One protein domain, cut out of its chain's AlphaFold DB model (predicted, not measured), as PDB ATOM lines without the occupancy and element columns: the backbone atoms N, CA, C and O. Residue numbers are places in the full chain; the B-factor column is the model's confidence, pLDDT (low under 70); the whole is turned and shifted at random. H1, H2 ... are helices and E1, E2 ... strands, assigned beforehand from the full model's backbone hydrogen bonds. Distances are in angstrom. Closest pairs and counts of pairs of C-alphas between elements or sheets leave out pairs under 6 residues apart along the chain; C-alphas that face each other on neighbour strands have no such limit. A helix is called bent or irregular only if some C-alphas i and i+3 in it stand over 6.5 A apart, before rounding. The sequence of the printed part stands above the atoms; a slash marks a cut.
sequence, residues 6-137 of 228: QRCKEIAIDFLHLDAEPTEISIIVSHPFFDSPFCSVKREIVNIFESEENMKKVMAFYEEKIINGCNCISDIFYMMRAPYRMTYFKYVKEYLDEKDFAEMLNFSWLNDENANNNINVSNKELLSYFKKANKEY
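AT A GLANCE: This is residues 6 to 137 of the 228 residues of an uncharacterized protein of Faecalibacillus faecis (UniProt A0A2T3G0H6). H1, H3, H4 and H5 make a bundle of helices at shallow tilts; H2 packs on H1 with its residues 59 to 67 and with residues 54 to 62 reaches a small strand hairpin, E1 and E2, at one end of the whole. H6 lies at the opposite end, only loosely placed beside H4 and H5, and two long loops, residues 17 to 37 and 111 to 122, join the parts. The printed part has 132 residues, with six named helices and two named strands in the order H1 E1 E2 H2 H3 H4 H5 H6; the sheet, E1 - E2, is antiparallel, and the class is mostly helix. The whole is compact, with a radius of gyration of the C-alphas of 15.6 A and spans of 46 by 34 by 20 A.

HOW THE PARTS SIT: H1, residues 6 to 16, is the hub and touches three helices. It touches H2, residues 52 to 69, at a shallow tilt of 22 degrees, opposite ways, closest at the C-alphas of Lys 9 and Ile 66, 6.2 A. It only just touches H3, residues 73 to 79, with 3 pairs of C-alphas within 8 A, closest at Cys 8 and Ile 73, 7.2 A. It touches H4, residues 82 to 95, closest at the C-alphas of Cys 8 and Val 92, 5.8 A. E1, residues 38 to 41, and E2, residues 44 to 47, form a hairpin, with N 39 and O 46 2.9 A apart and N 41 and O 44 2.8 A apart, within hydrogen-bond range. The closest C-alphas of E1 and H2 are those of Val 41 and Val 58, 6.5 A. H4 and H5, residues 98 to 110, form a helical hairpin and touch at a shallow tilt of 16 degrees, closest at the C-alphas of Met 86 and Ser 108, 5.2 A. H5 also touches H3, closest at the C-alphas of Ser 74 and Met 104, 7.1 A. H6, residues 123 to 132, is close to H5 but not clearly touching it, at a steep tilt of 38 degrees; H4 and H6 are near each other. The helix packing is mostly aligned: the five touching pairs stand at shallow tilts. Every O i to N i+4 pair is within hydrogen-bond range in H1, H2, H3, H5 and H6, but 6 of 10 in H4.

IN THESE COORDINATES: H1 begins at C-alpha 6, (-12.292, 0.318, 2.507), and is 15.2 A long. H2 is the longest, 24.4 A, and starts at C-alpha 52, (-4.510, -26.134, 6.713). H4 spans 20.3 A and is irregular, C-alphas 91 and 94 being 7.6 A apart. H5 spans 18.5 A, and H6 spans 14.1 A, ending at C-alpha 132, (-18.037, 5.466, -19.181).

THE WHOLE: The C-alphas farthest apart, of Ser 51 and Glu 136, are 48.1 A apart. The printed part has no cut. The links H1 to E1 and H5 to H6 are long; in the first, residues 21 to 22 pair antiparallel with 29 to 30. Mean pLDDT of the printed part is 95.6, and no printed residue is under 70.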
ATOM      1  N   GLN A   6     -11.906   1.295   1.492       98.50
ATOM      2  CA  GLN A   6     -12.292   0.318   2.507       98.50
ATOM      3  C   GLN A   6     -13.184  -0.755   1.886       98.50
ATOM      4  O   GLN A   6     -12.921  -1.947   2.050       98.50
ATOM      5  N   ARG A   7     -14.169  -0.342   1.084       98.56
ATOM      6  CA  ARG A   7     -15.033  -1.285   0.381       98.56
ATOM      7  C   ARG A   7     -14.280  -2.128  -0.647       98.56
ATOM      8  O   ARG A   7     -14.554  -3.317  -0.788       98.56
ATOM      9  N   CYS A   8     -13.302  -1.537  -1.330       98.75
ATOM     10  CA  CYS A   8     -12.433  -2.273  -2.247       98.75
ATOM     11  C   CYS A   8     -11.609  -3.347  -1.511       98.75
ATOM     12  O   CYS A   8     -11.554  -4.487  -1.959       98.75
ATOM     13  N   LYS A   9     -11.029  -3.019  -0.347       98.81
ATOM     14  CA  LYS A   9     -10.283  -3.977   0.489       98.81
ATOM     15  C   LYS A   9     -11.143  -5.155   0.941       98.81
ATOM     16  O   LYS A   9     -10.670  -6.282   0.894       98.81
ATOM     17  N   GLU A  10     -12.388  -4.910   1.346       98.75
ATOM     18  CA  GLU A  10     -13.330  -5.973   1.727       98.75
ATOM     19  C   GLU A  10     -13.554  -6.963   0.578       98.75
ATOM     20  O   GLU A  10     -13.394  -8.165   0.759       98.75
ATOM     21  N   ILE A  11     -13.815  -6.458  -0.630       98.75
ATOM     22  CA  ILE A  11     -14.006  -7.305  -1.817       98.75
ATOM     23  C   ILE A  11     -12.704  -8.029  -2.194       98.75
ATOM     24  O   ILE A  11     -12.733  -9.175  -2.631       98.75
ATOM     25  N   ALA A  12     -11.544  -7.397  -2.012       98.75
ATOM     26  CA  ALA A  12     -10.254  -8.043  -2.248       98.75
ATOM     27  C   ALA A  12     -10.006  -9.212  -1.281       98.75
ATOM     28  O   ALA A  12      -9.438 -10.224  -1.688       98.75
ATOM     29  N   ILE A  13     -10.453  -9.091  -0.028       98.69
ATOM     30  CA  ILE A  13     -10.414 -10.177   0.961       98.69
ATOM     31  C   ILE A  13     -11.358 -11.311   0.542       98.69
ATOM     32  O   ILE A  13     -10.959 -12.469   0.610       98.69
ATOM     33  N   ASP A  14     -12.552 -11.011   0.022       98.50
ATOM     34  CA  ASP A  14     -13.444 -12.048  -0.521       98.50
ATOM     35  C   ASP A  14     -12.771 -12.828  -1.669       98.50
ATOM     36  O   ASP A  14     -12.859 -14.052  -1.726       98.50
ATOM     37  N   PHE A  15     -12.043 -12.140  -2.558       98.25
ATOM     38  CA  PHE A  15     -11.256 -12.779  -3.623       98.25
ATOM     39  C   PHE A  15     -10.087 -13.609  -3.080       98.25
ATOM     40  O   PHE A  15      -9.744 -14.635  -3.662       98.25
ATOM     41  N   LEU A  16      -9.454 -13.167  -1.991       98.19
ATOM     42  CA  LEU A  16      -8.350 -13.879  -1.345       98.19
ATOM     43  C   LEU A  16      -8.802 -15.213  -0.737       98.19
ATOM     44  O   LEU A  16      -8.009 -16.144  -0.689       98.19
ATOM     45  N   HIS A  17     -10.055 -15.308  -0.291       97.12
ATOM     46  CA  HIS A  17     -10.621 -16.526   0.300       97.12
ATOM     47  C   HIS A  17     -11.287 -17.463  -0.712       97.12
ATOM     48  O   HIS A  17     -11.959 -18.413  -0.313       97.12
ATOM     49  N   LEU A  18     -11.112 -17.223  -2.013       96.00
ATOM     50  CA  LEU A  18     -11.462 -18.222  -3.018       96.00
ATOM     51  C   LEU A  18     -10.531 -19.432  -2.899       96.00
ATOM     52  O   LEU A  18      -9.346 -19.300  -2.590       96.00
ATOM     53  N   ASP A  19     -11.063 -20.620  -3.177       93.38
ATOM     54  CA  ASP A  19     -10.266 -21.839  -3.143       93.38
ATOM     55  C   ASP A  19      -9.119 -21.763  -4.161       93.38
ATOM     56  O   ASP A  19      -9.296 -21.364  -5.315       93.38
ATOM     57  N   ALA A  20      -7.921 -22.164  -3.734       92.88
ATOM     58  CA  ALA A  20      -6.791 -22.327  -4.636       92.88
ATOM     59  C   ALA A  20      -6.954 -23.640  -5.410       92.88
ATOM     60  O   ALA A  20      -6.778 -24.726  -4.851       92.88
ATOM     61  N   GLU A  21      -7.268 -23.551  -6.701       91.25
ATOM     62  CA  GLU A  21      -7.483 -24.738  -7.526       91.25
ATOM     63  C   GLU A  21      -6.141 -25.244  -8.086       91.25
ATOM     64  O   GLU A  21      -5.420 -24.493  -8.757       91.25
ATOM     65  N   PRO A  22      -5.760 -26.506  -7.830       88.94
ATOM     66  CA  PRO A  22      -4.575 -27.092  -8.440       88.94
ATOM     67  C   PRO A  22      -4.779 -27.270  -9.947       88.94
ATOM     68  O   PRO A  22      -5.880 -27.558 -10.415       88.94
ATOM     69  N   THR A  23      -3.697 -27.147 -10.712       90.00
ATOM     70  CA  THR A  23      -3.696 -27.470 -12.145       90.00
ATOM     71  C   THR A  23      -3.063 -28.842 -12.398       90.00
ATOM     72  O   THR A  23      -2.537 -29.475 -11.481       90.00
ATOM     73  N   GLU A  24      -3.061 -29.306 -13.652       91.06
ATOM     74  CA  GLU A  24      -2.332 -30.524 -14.049       91.06
ATOM     75  C   GLU A  24      -0.819 -30.427 -13.772       91.06
ATOM     76  O   GLU A  24      -0.138 -31.442 -13.616       91.06
ATOM     77  N   ILE A  25      -0.290 -29.204 -13.672       89.19
ATOM     78  CA  ILE A  25       1.093 -28.923 -13.303       89.19
ATOM     79  C   ILE A  25       1.125 -28.600 -11.806       89.19
ATOM     80  O   ILE A  25       0.704 -27.532 -11.377       89.19
ATOM     81  N   SER A  26       1.689 -29.499 -10.998       86.94
ATOM     82  CA  SER A  26       1.633 -29.437  -9.524       86.94
ATOM     83  C   SER A  26       2.269 -28.197  -8.878       86.94
ATOM     84  O   SER A  26       2.075 -27.963  -7.690       86.94
ATOM     85  N   ILE A  27       3.071 -27.435  -9.625       90.62
ATOM     86  CA  ILE A  27       3.689 -26.179  -9.170       90.62
ATOM     87  C   ILE A  27       2.885 -24.936  -9.573       90.62
ATOM     88  O   ILE A  27       3.313 -23.831  -9.262       90.62
ATOM     89  N   ILE A  28       1.750 -25.110 -10.258       92.56
ATOM     90  CA  ILE A  28       0.875 -24.028 -10.710       92.56
ATOM     91  C   ILE A  28      -0.497 -24.179 -10.054       92.56
ATOM     92  O   ILE A  28      -1.108 -25.253 -10.103       92.56
ATOM     93  N   VAL A  29      -0.995 -23.081  -9.484       94.06
ATOM     94  CA  VAL A  29      -2.354 -22.972  -8.940       94.06
ATOM     95  C   VAL A  29      -3.126 -21.825  -9.592       94.06
ATOM     96  O   VAL A  29      -2.573 -20.797  -9.997       94.06
ATOM     97  N   SER A  30      -4.434 -22.008  -9.690       93.56
ATOM     98  CA  SER A  30      -5.386 -20.985 -10.101       93.56
ATOM     99  C   SER A  30      -5.912 -20.293  -8.843       93.56
ATOM    100  O   SER A  30      -6.621 -20.901  -8.045       93.56
ATOM    101  N   HIS A  31      -5.492 -19.048  -8.618       95.94
ATOM    102  CA  HIS A  31      -5.915 -18.234  -7.479       95.94
ATOM    103  C   HIS A  31      -5.699 -16.733  -7.779       95.94
ATOM    104  O   HIS A  31      -4.736 -16.403  -8.481       95.94
ATOM    105  N   PRO A  32      -6.516 -15.794  -7.252       96.38
ATOM    106  CA  PRO A  32      -6.379 -14.369  -7.576       96.38
ATOM    107  C   PRO A  32      -5.072 -13.698  -7.137       96.38
ATOM    108  O   PRO A  32      -4.673 -12.718  -7.757       96.38
ATOM    109  N   PHE A  33      -4.390 -14.191  -6.101       96.81
ATOM    110  CA  PHE A  33      -3.227 -13.511  -5.493       96.81
ATOM    111  C   PHE A  33      -1.886 -14.244  -5.635       96.81
ATOM    112  O   PHE A  33      -0.838 -13.689  -5.299       96.81
ATOM    113  N   PHE A  34      -1.898 -15.492  -6.100       93.94
ATOM    114  CA  PHE A  34      -0.696 -16.308  -6.267       93.94
ATOM    115  C   PHE A  34      -0.916 -17.368  -7.354       93.94
ATOM    116  O   PHE A  34      -2.047 -17.722  -7.682       93.94
ATOM    117  N   ASP A  35       0.165 -17.813  -7.984       93.12
ATOM    118  CA  ASP A  35       0.176 -18.768  -9.102       93.12
ATOM    119  C   ASP A  35       0.949 -20.046  -8.792       93.12
ATOM    120  O   ASP A  35       0.988 -20.956  -9.613       93.12
ATOM    121  N   SER A  36       1.514 -20.138  -7.594       94.44
ATOM    122  CA  SER A  36       2.284 -21.269  -7.103       94.44
ATOM    123  C   SER A  36       1.756 -21.691  -5.734       94.44
ATOM    124  O   SER A  36       1.333 -20.829  -4.958       94.44
ATOM    125  N   PRO A  37       1.814 -22.990  -5.385       93.69
ATOM    126  CA  PRO A  37       1.503 -23.422  -4.029       93.69
ATOM    127  C   PRO A  37       2.561 -22.960  -3.012       93.69
ATOM    128  O   PRO A  37       2.325 -23.034  -1.808       93.69
ATOM    129  N   PHE A  38       3.726 -22.492  -3.476       95.38
ATOM    130  CA  PHE A  38       4.826 -22.012  -2.646       95.38
ATOM    131  C   PHE A  38       4.771 -20.487  -2.492       95.38
ATOM    132  O   PHE A  38       5.218 -19.741  -3.363       95.38
ATOM    133  N   CYS A  39       4.273 -20.021  -1.350       94.75
ATOM    134  CA  CYS A  39       4.110 -18.602  -1.043       94.75
ATOM    135  C   CYS A  39       5.215 -18.101  -0.103       94.75
ATOM    136  O   CYS A  39       5.536 -18.738   0.900       94.75
ATOM    137  N   SER A  40       5.777 -16.922  -0.388       93.56
ATOM    138  CA  SER A  40       6.766 -16.279   0.491       93.56
ATOM    139  C   SER A  40       6.080 -15.470   1.599       93.56
ATOM    140  O   SER A  40       5.608 -14.355   1.359       93.56
ATOM    141  N   VAL A  41       6.115 -15.969   2.834       93.94
ATOM    142  CA  VAL A  41       5.601 -15.298   4.039       93.94
ATOM    143  C   VAL A  41       6.774 -14.890   4.926       93.94
ATOM    144  O   VAL A  41       7.484 -15.734   5.452       93.94
ATOM    145  N   LYS A  42       7.007 -13.582   5.106       90.12
ATOM    146  CA  LYS A  42       8.082 -13.047   5.980       90.12
ATOM    147  C   LYS A  42       9.470 -13.690   5.740       90.12
ATOM    148  O   LYS A  42      10.225 -13.899   6.683       90.12
ATOM    149  N   ARG A  43       9.827 -13.913   4.464       90.25
ATOM    150  CA  ARG A  43      11.076 -14.560   3.982       90.25
ATOM    151  C   ARG A  43      11.155 -16.080   4.189       90.25
ATOM    152  O   ARG A  43      12.211 -16.662   3.970       90.25
ATOM    153  N   GLU A  44      10.055 -16.715   4.567       94.69
ATOM    154  CA  GLU A  44       9.893 -18.167   4.604       94.69
ATOM    155  C   GLU A  44       9.068 -18.624   3.396       94.69
ATOM    156  O   GLU A  44       8.091 -17.966   3.036       94.69
ATOM    157  N   ILE A  45       9.448 -19.739   2.772       95.62
ATOM    158  CA  ILE A  45       8.662 -20.365   1.703       95.62
ATOM    159  C   ILE A  45       7.708 -21.370   2.349       95.62
ATOM    160  O   ILE A  45       8.156 -22.312   2.997       95.62
ATOM    161  N   VAL A  46       6.407 -21.165   2.160       96.38
ATOM    162  CA  VAL A  46       5.331 -21.970   2.749       96.38
ATOM    163  C   VAL A  46       4.555 -22.665   1.633       96.38
ATOM    164  O   VAL A  46       4.117 -21.999   0.699       96.38
ATOM    165  N   ASN A  47       4.366 -23.985   1.727       95.50
ATOM    166  CA  ASN A  47       3.521 -24.740   0.799       95.50
ATOM    167  C   ASN A  47       2.073 -24.799   1.316       95.50
ATOM    168  O   ASN A  47       1.811 -25.421   2.349       95.50
ATOM    169  N   ILE A  48       1.132 -24.184   0.595       94.31
ATOM    170  CA  ILE A  48      -0.285 -24.087   0.995       94.31
ATOM    171  C   ILE A  48      -1.016 -25.436   1.034       94.31
ATOM    172  O   ILE A  48      -2.016 -25.556   1.735       94.31
ATOM    173  N   PHE A  49      -0.525 -26.455   0.324       92.19
ATOM    174  CA  PHE A  49      -1.139 -27.788   0.299       92.19
ATOM    175  C   PHE A  49      -0.573 -28.747   1.353       92.19
ATOM    176  O   PHE A  49      -1.073 -29.857   1.505       92.19
ATOM    177  N   GLU A  50       0.467 -28.345   2.085       93.94
ATOM    178  CA  GLU A  50       1.090 -29.196   3.103       93.94
ATOM    179  C   GLU A  50       0.252 -29.280   4.389       93.94
ATOM    180  O   GLU A  50       0.224 -30.323   5.041       93.94
ATOM    181  N   SER A  51      -0.457 -28.207   4.760       95.31
ATOM    182  CA  SER A  51      -1.391 -28.214   5.891       95.31
ATOM    183  C   SER A  51      -2.391 -27.056   5.838       95.31
ATOM    184  O   SER A  51      -2.117 -26.003   5.265       95.31
ATOM    185  N   GLU A  52      -3.533 -27.216   6.513       94.50
ATOM    186  CA  GLU A  52      -4.510 -26.134   6.713       94.50
ATOM    187  C   GLU A  52      -3.893 -24.930   7.449       94.50
ATOM    188  O   GLU A  52      -4.239 -23.783   7.178       94.50
ATOM    189  N   GLU A  53      -2.935 -25.175   8.349       96.50
ATOM    190  CA  GLU A  53      -2.217 -24.117   9.065       96.50
ATOM    191  C   GLU A  53      -1.329 -23.291   8.126       96.50
ATOM    192  O   GLU A  53      -1.297 -22.064   8.224       96.50
ATOM    193  N   ASN A  54      -0.662 -23.934   7.161       96.19
ATOM    194  CA  ASN A  54       0.105 -23.233   6.130       96.19
ATOM    195  C   ASN A  54      -0.799 -22.341   5.274       96.19
ATOM    196  O   ASN A  54      -0.450 -21.187   5.021       96.19
ATOM    197  N   MET A  55      -1.968 -22.848   4.871       94.88
ATOM    198  CA  MET A  55      -2.961 -22.053   4.148       94.88
ATOM    199  C   MET A  55      -3.400 -20.839   4.979       94.88
ATOM    200  O   MET A  55      -3.282 -19.707   4.517       94.88
ATOM    201  N   LYS A  56      -3.805 -21.038   6.243       96.19
ATOM    202  CA  LYS A  56      -4.192 -19.947   7.158       96.19
ATOM    203  C   LYS A  56      -3.084 -18.912   7.339       96.19
ATOM    204  O   LYS A  56      -3.356 -17.715   7.313       96.19
ATOM    205  N   LYS A  57      -1.832 -19.355   7.478       96.75
ATOM    206  CA  LYS A  57      -0.653 -18.485   7.592       96.75
ATOM    207  C   LYS A  57      -0.469 -17.608   6.353       96.75
ATOM    208  O   LYS A  57      -0.166 -16.423   6.491       96.75
ATOM    209  N   VAL A  58      -0.646 -18.171   5.158       96.81
ATOM    210  CA  VAL A  58      -0.574 -17.420   3.896       96.81
ATOM    211  C   VAL A  58      -1.741 -16.440   3.784       96.81
ATOM    212  O   VAL A  58      -1.499 -15.266   3.511       96.81
ATOM    213  N   MET A  59      -2.972 -16.871   4.071       97.31
ATOM    214  CA  MET A  59      -4.153 -16.000   4.018       97.31
ATOM    215  C   MET A  59      -4.027 -14.812   4.972       97.31
ATOM    216  O   MET A  59      -4.118 -13.670   4.530       97.31
ATOM    217  N   ALA A  60      -3.674 -15.045   6.239       97.69
ATOM    218  CA  ALA A  60      -3.471 -13.976   7.218       97.69
ATOM    219  C   ALA A  60      -2.382 -12.971   6.790       97.69
ATOM    220  O   ALA A  60      -2.490 -11.773   7.051       97.69
ATOM    221  N   PHE A  61      -1.330 -13.435   6.105       97.38
ATOM    222  CA  PHE A  61      -0.283 -12.559   5.577       97.38
ATOM    223  C   PHE A  61      -0.779 -11.658   4.438       97.38
ATOM    224  O   PHE A  61      -0.418 -10.481   4.383       97.38
ATOM    225  N   TYR A  62      -1.596 -12.188   3.525       97.44
ATOM    226  CA  TYR A  62      -2.204 -11.384   2.464       97.44
ATOM    227  C   TYR A  62      -3.281 -10.440   3.012       97.44
ATOM    228  O   TYR A  62      -3.292  -9.276   2.619       97.44
ATOM    229  N   GLU A  63      -4.111 -10.876   3.962       98.31
ATOM    230  CA  GLU A  63      -5.071 -10.005   4.655       98.31
ATOM    231  C   GLU A  63      -4.369  -8.829   5.337       98.31
ATOM    232  O   GLU A  63      -4.765  -7.681   5.143       98.31
ATOM    233  N   GLU A  64      -3.282  -9.079   6.080       98.00
ATOM    234  CA  GLU A  64      -2.483  -8.025   6.716       98.00
ATOM    235  C   GLU A  64      -1.991  -7.005   5.677       98.00
ATOM    236  O   GLU A  64      -2.105  -5.794   5.889       98.00
ATOM    237  N   LYS A  65      -1.489  -7.481   4.530       97.38
ATOM    238  CA  LYS A  65      -1.049  -6.620   3.422       97.38
ATOM    239  C   LYS A  65      -2.191  -5.823   2.799       97.38
ATOM    240  O   LYS A  65      -2.000  -4.648   2.500       97.38
ATOM    241  N   ILE A  66      -3.363  -6.420   2.607       98.44
ATOM    242  CA  ILE A  66      -4.524  -5.722   2.041       98.44
ATOM    243  C   ILE A  66      -5.011  -4.648   3.018       98.44
ATOM    244  O   ILE A  66      -5.180  -3.487   2.643       98.44
ATOM    245  N   ILE A  67      -5.190  -5.004   4.290       98.19
ATOM    246  CA  ILE A  67      -5.757  -4.118   5.310       98.19
ATOM    247  C   ILE A  67      -4.793  -2.973   5.626       98.19
ATOM    248  O   ILE A  67      -5.193  -1.808   5.561       98.19
ATOM    249  N   ASN A  68      -3.529  -3.287   5.919       97.44
ATOM    250  CA  ASN A  68      -2.566  -2.323   6.458       97.44
ATOM    251  C   ASN A  68      -1.512  -1.860   5.443       97.44
ATOM    252  O   ASN A  68      -0.906  -0.812   5.642       97.44
ATOM    253  N   GLY A  69      -1.256  -2.640   4.392       97.00
ATOM    254  CA  GLY A  69      -0.221  -2.346   3.397       97.00
ATOM    255  C   GLY A  69      -0.717  -1.555   2.187       97.00
ATOM    256  O   GLY A  69       0.040  -0.750   1.654       97.00
ATOM    257  N   CYS A  70      -1.972  -1.747   1.771       97.88
ATOM    258  CA  CYS A  70      -2.547  -1.042   0.624       97.88
ATOM    259  C   CYS A  70      -3.068   0.341   1.037       97.88
ATOM    260  O   CYS A  70      -3.946   0.458   1.898       97.88
ATOM    261  N   ASN A  71      -2.561   1.391   0.397       97.62
ATOM    262  CA  ASN A  71      -2.899   2.791   0.657       97.62
ATOM    263  C   ASN A  71      -3.724   3.424  -0.473       97.62
ATOM    264  O   ASN A  71      -4.348   4.465  -0.266       97.62
ATOM    265  N   CYS A  72      -3.767   2.787  -1.640       98.12
ATOM    266  CA  CYS A  72      -4.623   3.152  -2.766       98.12
ATOM    267  C   CYS A  72      -5.155   1.900  -3.480       98.12
ATOM    268  O   CYS A  72      -4.778   0.772  -3.159       98.12
ATOM    269  N   ILE A  73      -6.067   2.093  -4.439       98.50
ATOM    270  CA  ILE A  73      -6.663   0.979  -5.184       98.50
ATOM    271  C   ILE A  73      -5.625   0.231  -6.028       98.50
ATOM    272  O   ILE A  73      -5.684  -0.994  -6.121       98.50
ATOM    273  N   SER A  74      -4.644   0.946  -6.587       98.25
ATOM    274  CA  SER A  74      -3.626   0.348  -7.448       98.25
ATOM    275  C   SER A  74      -2.758  -0.660  -6.699       98.25
ATOM    276  O   SER A  74      -2.465  -1.710  -7.264       98.25
ATOM    277  N   ASP A  75      -2.459  -0.440  -5.412       98.44
ATOM    278  CA  ASP A  75      -1.764  -1.427  -4.569       98.44
ATOM    279  C   ASP A  75      -2.471  -2.795  -4.589       98.44
ATOM    280  O   ASP A  75      -1.825  -3.837  -4.714       98.44
ATOM    281  N   ILE A  76      -3.809  -2.801  -4.540       98.56
ATOM    282  CA  ILE A  76      -4.610  -4.032  -4.569       98.56
ATOM    283  C   ILE A  76      -4.555  -4.681  -5.957       98.56
ATOM    284  O   ILE A  76      -4.344  -5.890  -6.066       98.56
ATOM    285  N   PHE A  77      -4.702  -3.894  -7.028       98.31
ATOM    286  CA  PHE A  77      -4.613  -4.403  -8.401       98.31
ATOM    287  C   PHE A  77      -3.226  -4.983  -8.720       98.31
ATOM    288  O   PHE A  77      -3.143  -6.004  -9.406       98.31
ATOM    289  N   TYR A  78      -2.149  -4.391  -8.194       96.81
ATOM    290  CA  TYR A  78      -0.785  -4.913  -8.330       96.81
ATOM    291  C   TYR A  78      -0.577  -6.229  -7.579       96.81
ATOM    292  O   TYR A  78       0.153  -7.093  -8.059       96.81
ATOM    293  N   MET A  79      -1.223  -6.405  -6.422       96.25
ATOM    294  CA  MET A  79      -1.194  -7.670  -5.683       96.25
ATOM    295  C   MET A  79      -1.988  -8.784  -6.372       96.25
ATOM    296  O   MET A  79      -1.700  -9.961  -6.160       96.25
ATOM    297  N   MET A  80      -2.986  -8.421  -7.174       95.81
ATOM    298  CA  MET A  80      -3.813  -9.370  -7.900       95.81
ATOM    299  C   MET A  80      -3.142  -9.816  -9.198       95.81
ATOM    300  O   MET A  80      -2.525  -9.034  -9.929       95.81
ATOM    301  N   ARG A  81      -3.310 -11.092  -9.529       95.00
ATOM    302  CA  ARG A  81      -2.877 -11.669 -10.794       95.00
ATOM    303  C   ARG A  81      -3.695 -11.125 -11.956       95.00
ATOM    304  O   ARG A  81      -4.917 -11.016 -11.870       95.00
ATOM    305  N   ALA A  82      -2.999 -10.873 -13.060       93.44
ATOM    306  CA  ALA A  82      -3.538 -10.323 -14.301       93.44
ATOM    307  C   ALA A  82      -4.920 -10.880 -14.717       93.44
ATOM    308  O   ALA A  82      -5.844 -10.073 -14.822       93.44
ATOM    309  N   PRO A  83      -5.134 -12.213 -14.817       91.88
ATOM    310  CA  PRO A  83      -6.412 -12.772 -15.281       91.88
ATOM    311  C   PRO A  83      -7.631 -12.436 -14.403       91.88
ATOM    312  O   PRO A  83      -8.776 -12.535 -14.842       91.88
ATOM    313  N   TYR A  84      -7.410 -12.043 -13.144       94.94
ATOM    314  CA  TYR A  84      -8.476 -11.750 -12.185       94.94
ATOM    315  C   TYR A  84      -8.783 -10.258 -12.068       94.94
ATOM    316  O   TYR A  84      -9.867  -9.907 -11.600       94.94
ATOM    317  N   ARG A  85      -7.886  -9.376 -12.531       96.69
ATOM    318  CA  ARG A  85      -8.005  -7.919 -12.347       96.69
ATOM    319  C   ARG A  85      -9.283  -7.360 -12.952       96.69
ATOM    320  O   ARG A  85      -9.993  -6.626 -12.276       96.69
ATOM    321  N   MET A  86      -9.639  -7.773 -14.171       97.50
ATOM    322  CA  MET A  86     -10.877  -7.320 -14.815       97.50
ATOM    323  C   MET A  86     -12.132  -7.831 -14.088       97.50
ATOM    324  O   MET A  86     -13.126  -7.115 -13.950       97.50
ATOM    325  N   THR A  87     -12.074  -9.055 -13.557       96.69
ATOM    326  CA  THR A  87     -13.160  -9.615 -12.741       96.69
ATOM    327  C   THR A  87     -13.317  -8.811 -11.455       96.69
ATOM    328  O   THR A  87     -14.418  -8.386 -11.130       96.69
ATOM    329  N   TYR A  88     -12.225  -8.533 -10.748       98.25
ATOM    330  CA  TYR A  88     -12.241  -7.704  -9.549       98.25
ATOM    331  C   TYR A  88     -12.718  -6.277  -9.837       98.25
ATOM    332  O   TYR A  88     -13.610  -5.788  -9.144       98.25
ATOM    333  N   PHE A  89     -12.232  -5.652 -10.917       98.56
ATOM    334  CA  PHE A  89     -12.707  -4.356 -11.406       98.56
ATOM    335  C   PHE A  89     -14.231  -4.333 -11.533       98.56
ATOM    336  O   PHE A  89     -14.882  -3.429 -11.009       98.56
ATOM    337  N   LYS A  90     -14.833  -5.367 -12.134       98.19
ATOM    338  CA  LYS A  90     -16.293  -5.490 -12.242       98.19
ATOM    339  C   LYS A  90     -17.002  -5.403 -10.883       98.19
ATOM    340  O   LYS A  90     -18.093  -4.828 -10.841       98.19
ATOM    341  N   TYR A  91     -16.426  -5.907  -9.794       98.62
ATOM    342  CA  TYR A  91     -17.030  -5.821  -8.458       98.62
ATOM    343  C   TYR A  91     -16.759  -4.497  -7.743       98.62
ATOM    344  O   TYR A  91     -17.602  -4.067  -6.958       98.62
ATOM    345  N   VAL A  92     -15.638  -3.828  -8.026       98.56
ATOM    346  CA  VAL A  92     -15.259  -2.604  -7.300       98.56
ATOM    347  C   VAL A  92     -15.568  -1.297  -8.019       98.56
ATOM    348  O   VAL A  92     -15.600  -0.256  -7.376       98.56
ATOM    349  N   LYS A  93     -15.849  -1.325  -9.325       98.44
ATOM    350  CA  LYS A  93     -15.997  -0.132 -10.180       98.44
ATOM    351  C   LYS A  93     -16.976   0.942  -9.685       98.44
ATOM    352  O   LYS A  93     -16.807   2.107 -10.021       98.44
ATOM    353  N   GLU A  94     -18.005   0.576  -8.916       98.00
ATOM    354  CA  GLU A  94     -18.982   1.538  -8.370       98.00
ATOM    355  C   GLU A  94     -18.466   2.269  -7.120       98.00
ATOM    356  O   GLU A  94     -19.063   3.247  -6.678       98.00
ATOM    357  N   TYR A  95     -17.347   1.809  -6.563       98.56
ATOM    358  CA  TYR A  95     -16.660   2.395  -5.416       98.56
ATOM    359  C   TYR A  95     -15.438   3.216  -5.823       98.56
ATOM    360  O   TYR A  95     -14.769   3.757  -4.949       98.56
ATOM    361  N   LEU A  96     -15.133   3.303  -7.118       98.69
ATOM    362  CA  LEU A  96     -13.998   4.058  -7.637       98.69
ATOM    363  C   LEU A  96     -14.421   5.485  -7.982       98.69
ATOM    364  O   LEU A  96     -15.539   5.732  -8.444       98.69
ATOM    365  N   ASP A  97     -13.516   6.436  -7.769       98.44
ATOM    366  CA  ASP A  97     -13.624   7.725  -8.433       98.44
ATOM    367  C   ASP A  97     -13.306   7.620  -9.930       98.44
ATOM    368  O   ASP A  97     -12.963   6.562 -10.451       98.44
ATOM    369  N   GLU A  98     -13.502   8.720 -10.652       98.25
ATOM    370  CA  GLU A  98     -13.372   8.750 -12.110       98.25
ATOM    371  C   GLU A  98     -11.959   8.402 -12.594       98.25
ATOM    372  O   GLU A  98     -11.812   7.722 -13.612       98.25
ATOM    373  N   LYS A  99     -10.936   8.841 -11.853       98.38
ATOM    374  CA  LYS A  99      -9.538   8.597 -12.195       98.38
ATOM    375  C   LYS A  99      -9.183   7.137 -11.942       98.38
ATOM    376  O   LYS A  99      -8.754   6.453 -12.865       98.38
ATOM    377  N   ASP A 100      -9.455   6.646 -10.736       98.75
ATOM    378  CA  ASP A 100      -9.205   5.253 -10.361       98.75
ATOM    379  C   ASP A 100      -9.996   4.280 -11.250       98.75
ATOM    380  O   ASP A 100      -9.492   3.221 -11.617       98.75
ATOM    381  N   PHE A 101     -11.224   4.631 -11.652       98.81
ATOM    382  CA  PHE A 101     -12.011   3.837 -12.596       98.81
ATOM    383  C   PHE A 101     -11.291   3.684 -13.937       98.81
ATOM    384  O   PHE A 101     -11.176   2.572 -14.450       98.81
ATOM    385  N   ALA A 102     -10.833   4.791 -14.521       98.69
ATOM    386  CA  ALA A 102     -10.199   4.784 -15.831       98.69
ATOM    387  C   ALA A 102      -8.822   4.103 -15.789       98.69
ATOM    388  O   ALA A 102      -8.559   3.211 -16.594       98.69
ATOM    389  N   GLU A 103      -7.986   4.444 -14.806       98.56
ATOM    390  CA  GLU A 103      -6.644   3.874 -14.659       98.56
ATOM    391  C   GLU A 103      -6.700   2.367 -14.370       98.56
ATOM    392  O   GLU A 103      -5.944   1.597 -14.962       98.56
ATOM    393  N   MET A 104      -7.614   1.902 -13.508       98.62
ATOM    394  CA  MET A 104      -7.728   0.468 -13.210       98.62
ATOM    395  C   MET A 104      -8.385  -0.321 -14.345       98.62
ATOM    396  O   MET A 104      -8.055  -1.496 -14.517       98.62
ATOM    397  N   LEU A 105      -9.262   0.298 -15.146       98.62
ATOM    398  CA  LEU A 105      -9.769  -0.308 -16.380       98.62
ATOM    399  C   LEU A 105      -8.631  -0.513 -17.388       98.62
ATOM    400  O   LEU A 105      -8.465  -1.630 -17.876       98.62
ATOM    401  N   ASN A 106      -7.834   0.530 -17.651       97.75
ATOM    402  CA  ASN A 106      -6.653   0.457 -18.518       97.75
ATOM    403  C   ASN A 106      -5.678  -0.620 -18.024       97.75
ATOM    404  O   ASN A 106      -5.359  -1.552 -18.763       97.75
ATOM    405  N   PHE A 107      -5.284  -0.551 -16.751       97.56
ATOM    406  CA  PHE A 107      -4.330  -1.486 -16.166       97.56
ATOM    407  C   PHE A 107      -4.815  -2.937 -16.255       97.56
ATOM    408  O   PHE A 107      -4.043  -3.834 -16.589       97.56
ATOM    409  N   SER A 108      -6.101  -3.180 -15.991       97.19
ATOM    410  CA  SER A 108      -6.686  -4.521 -16.083       97.19
ATOM    411  C   SER A 108      -6.767  -5.033 -17.515       97.19
ATOM    412  O   SER A 108      -6.612  -6.229 -17.722       97.19
ATOM    413  N   TRP A 109      -7.031  -4.149 -18.481       96.81
ATOM    414  CA  TRP A 109      -7.128  -4.499 -19.895       96.81
ATOM    415  C   TRP A 109      -5.763  -4.858 -20.481       96.81
ATOM    416  O   TRP A 109      -5.586  -5.966 -20.974       96.81
ATOM    417  N   LEU A 110      -4.781  -3.961 -20.353       94.19
ATOM    418  CA  LEU A 110      -3.458  -4.118 -20.969       94.19
ATOM    419  C   LEU A 110      -2.644  -5.281 -20.394       94.19
ATOM    420  O   LEU A 110      -1.748  -5.802 -21.047       94.19
ATOM    421  N   ASN A 111      -2.942  -5.691 -19.161       91.56
ATOM    422  CA  ASN A 111      -2.227  -6.782 -18.505       91.56
ATOM    423  C   ASN A 111      -2.937  -8.139 -18.632       91.56
ATOM    424  O   ASN A 111      -2.451  -9.110 -18.058       91.56
ATOM    425  N   ASP A 112      -4.074  -8.229 -19.325       90.12
ATOM    426  CA  ASP A 112      -4.782  -9.488 -19.569       90.12
ATOM    427  C   ASP A 112      -4.567  -9.933 -21.023       90.12
ATOM    428  O   ASP A 112      -5.188  -9.418 -21.951       90.12
ATOM    429  N   GLU A 113      -3.713 -10.944 -21.220       83.94
ATOM    430  CA  GLU A 113      -3.412 -11.521 -22.542       83.94
ATOM    431  C   GLU A 113      -4.657 -12.040 -23.286       83.94
ATOM    432  O   GLU A 113      -4.608 -12.289 -24.492       83.94
ATOM    433  N   ASN A 114      -5.781 -12.219 -22.584       85.06
ATOM    434  CA  ASN A 114      -7.036 -12.701 -23.136       85.06
ATOM    435  C   ASN A 114      -8.225 -11.772 -22.819       85.06
ATOM    436  O   ASN A 114      -9.369 -12.233 -22.763       85.06
ATOM    437  N   ALA A 115      -7.984 -10.464 -22.665       85.50
ATOM    438  CA  ALA A 115      -8.991  -9.480 -22.251       85.50
ATOM    439  C   ALA A 115     -10.304  -9.530 -23.067       85.50
ATOM    440  O   ALA A 115     -11.396  -9.407 -22.513       85.50
ATOM    441  N   ASN A 116     -10.221  -9.774 -24.383       84.25
ATOM    442  CA  ASN A 116     -11.391  -9.862 -25.276       84.25
ATOM    443  C   ASN A 116     -12.214 -11.155 -25.145       84.25
ATOM    444  O   ASN A 116     -13.322 -11.215 -25.679       84.25
ATOM    445  N   ASN A 117     -11.682 -12.193 -24.495       83.62
ATOM    446  CA  ASN A 117     -12.390 -13.450 -24.243       83.62
ATOM    447  C   ASN A 117     -12.476 -13.730 -22.735       83.62
ATOM    448  O   ASN A 117     -12.418 -14.886 -22.305       83.62
ATOM    449  N   ASN A 118     -12.594 -12.673 -21.926       86.00
ATOM    450  CA  ASN A 118     -12.727 -12.800 -20.485       86.00
ATOM    451  C   ASN A 118     -14.014 -13.569 -20.127       86.00
ATOM    452  O   ASN A 118     -15.116 -13.208 -20.539       86.00
ATOM    453  N   ILE A 119     -13.878 -14.637 -19.340       86.88
ATOM    454  CA  ILE A 119     -14.997 -15.529 -18.999       86.88
ATOM    455  C   ILE A 119     -15.975 -14.921 -17.982       86.88
ATOM    456  O   ILE A 119     -17.135 -15.321 -17.926       86.88
ATOM    457  N   ASN A 120     -15.522 -13.948 -17.185       92.19
ATOM    458  CA  ASN A 120     -16.288 -13.371 -16.076       92.19
ATOM    459  C   ASN A 120     -16.878 -11.993 -16.408       92.19
ATOM    460  O   ASN A 120     -17.807 -11.528 -15.731       92.19
ATOM    461  N   VAL A 121     -16.342 -11.327 -17.434       94.19
ATOM    462  CA  VAL A 121     -16.761  -9.996 -17.881       94.19
ATOM    463  C   VAL A 121     -17.043 -10.036 -19.375       94.19
ATOM    464  O   VAL A 121     -16.150 -10.221 -20.190       94.19
ATOM    465  N   SER A 122     -18.308  -9.851 -19.742       93.81
ATOM    466  CA  SER A 122     -18.726  -9.909 -21.143       93.81
ATOM    467  C   SER A 122     -18.244  -8.700 -21.954       93.81
ATOM    468  O   SER A 122     -18.118  -7.595 -21.429       93.81
ATOM    469  N   ASN A 123     -18.113  -8.859 -23.276       93.31
ATOM    470  CA  ASN A 123     -17.784  -7.752 -24.191       93.31
ATOM    471  C   ASN A 123     -18.776  -6.582 -24.092       93.31
ATOM    472  O   ASN A 123     -18.391  -5.425 -24.230       93.31
ATOM    473  N   LYS A 124     -20.047  -6.860 -23.776       95.06
ATOM    474  CA  LYS A 124     -21.051  -5.821 -23.515       95.06
ATOM    475  C   LYS A 124     -20.728  -5.006 -22.259       95.06
ATOM    476  O   LYS A 124     -20.905  -3.790 -22.263       95.06
ATOM    477  N   GLU A 125     -20.291  -5.665 -21.187       96.88
ATOM    478  CA  GLU A 125     -19.869  -4.996 -19.953       96.88
ATOM    479  C   GLU A 125     -18.604  -4.172 -20.191       96.88
ATOM    480  O   GLU A 125     -18.614  -2.976 -19.913       96.88
ATOM    481  N   LEU A 126     -17.572  -4.762 -20.799       97.06
ATOM    482  CA  LEU A 126     -16.339  -4.057 -21.167       97.06
ATOM    483  C   LEU A 126     -16.631  -2.803 -21.995       97.06
ATOM    484  O   LEU A 126     -16.189  -1.711 -21.646       97.06
ATOM    485  N   LEU A 127     -17.466  -2.930 -23.029       97.31
ATOM    486  CA  LEU A 127     -17.867  -1.809 -23.876       97.31
ATOM    487  C   LEU A 127     -18.531  -0.694 -23.058       97.31
ATOM    488  O   LEU A 127     -18.268   0.484 -23.280       97.31
ATOM    489  N   SER A 128     -19.383  -1.051 -22.094       98.06
ATOM    490  CA  SER A 128     -20.006  -0.065 -21.206       98.06
ATOM    491  C   SER A 128     -19.000   0.621 -20.279       98.06
ATOM    492  O   SER A 128     -19.174   1.798 -19.966       98.06
ATOM    493  N   TYR A 129     -17.940  -0.080 -19.868       98.44
ATOM    494  CA  TYR A 129     -16.887   0.484 -19.027       98.44
ATOM    495  C   TYR A 129     -16.050   1.481 -19.825       98.44
ATOM    496  O   TYR A 129     -15.892   2.617 -19.387       98.44
ATOM    497  N   PHE A 130     -15.625   1.112 -21.034       98.38
ATOM    498  CA  PHE A 130     -14.882   1.998 -21.930       98.38
ATOM    499  C   PHE A 130     -15.684   3.233 -22.353       98.38
ATOM    500  O   PHE A 130     -15.140   4.331 -22.394       98.38
ATOM    501  N   LYS A 131     -16.995   3.091 -22.583       98.06
ATOM    502  CA  LYS A 131     -17.892   4.232 -22.837       98.06
ATOM    503  C   LYS A 131     -17.999   5.195 -21.653       98.06
ATOM    504  O   LYS A 131     -18.219   6.384 -21.865       98.06
ATOM    505  N   LYS A 132     -17.918   4.682 -20.421       98.06
ATOM    506  CA  LYS A 132     -18.037   5.466 -19.181       98.06
ATOM    507  C   LYS A 132     -16.712   6.118 -18.771       98.06
ATOM    508  O   LYS A 132     -16.745   7.154 -18.117       98.06
ATOM    509  N   ALA A 133     -15.580   5.498 -19.094       98.44
ATOM    510  CA  ALA A 133     -14.265   5.941 -18.652       98.44
ATOM    511  C   ALA A 133     -13.908   7.332 -19.196       98.44
ATOM    512  O   ALA A 133     -14.137   7.646 -20.365       98.44
ATOM    513  N   ASN A 134     -13.293   8.153 -18.345       98.06
ATOM    514  CA  ASN A 134     -12.709   9.412 -18.776       98.06
ATOM    515  C   ASN A 134     -11.456   9.131 -19.614       98.06
ATOM    516  O   ASN A 134     -10.513   8.505 -19.133       98.06
ATOM    517  N   LYS A 135     -11.453   9.606 -20.859       97.62
ATOM    518  CA  LYS A 135     -10.392   9.329 -21.833       97.62
ATOM    519  C   LYS A 135      -9.024   9.880 -21.414       97.62
ATOM    520  O   LYS A 135      -8.029   9.217 -21.672       97.62
ATOM    521  N   GLU A 136      -8.980  11.030 -20.739       96.75
ATOM    522  CA  GLU A 136      -7.727  11.660 -20.286       96.75
ATOM    523  C   GLU A 136      -7.041  10.860 -19.170       96.75
ATOM    524  O   GLU A 136      -5.821  10.880 -19.064       96.75
ATOM    525  N   TYR A 137      -7.810  10.146 -18.341       98.12
ATOM    526  CA  TYR A 137      -7.259   9.241 -17.324       98.12
ATOM    527  C   TYR A 137      -7.055   7.812 -17.843       98.12
ATOM    528  O   TYR A 137      -6.252   7.064 -17.294       98.12
TER     529      TYR A 137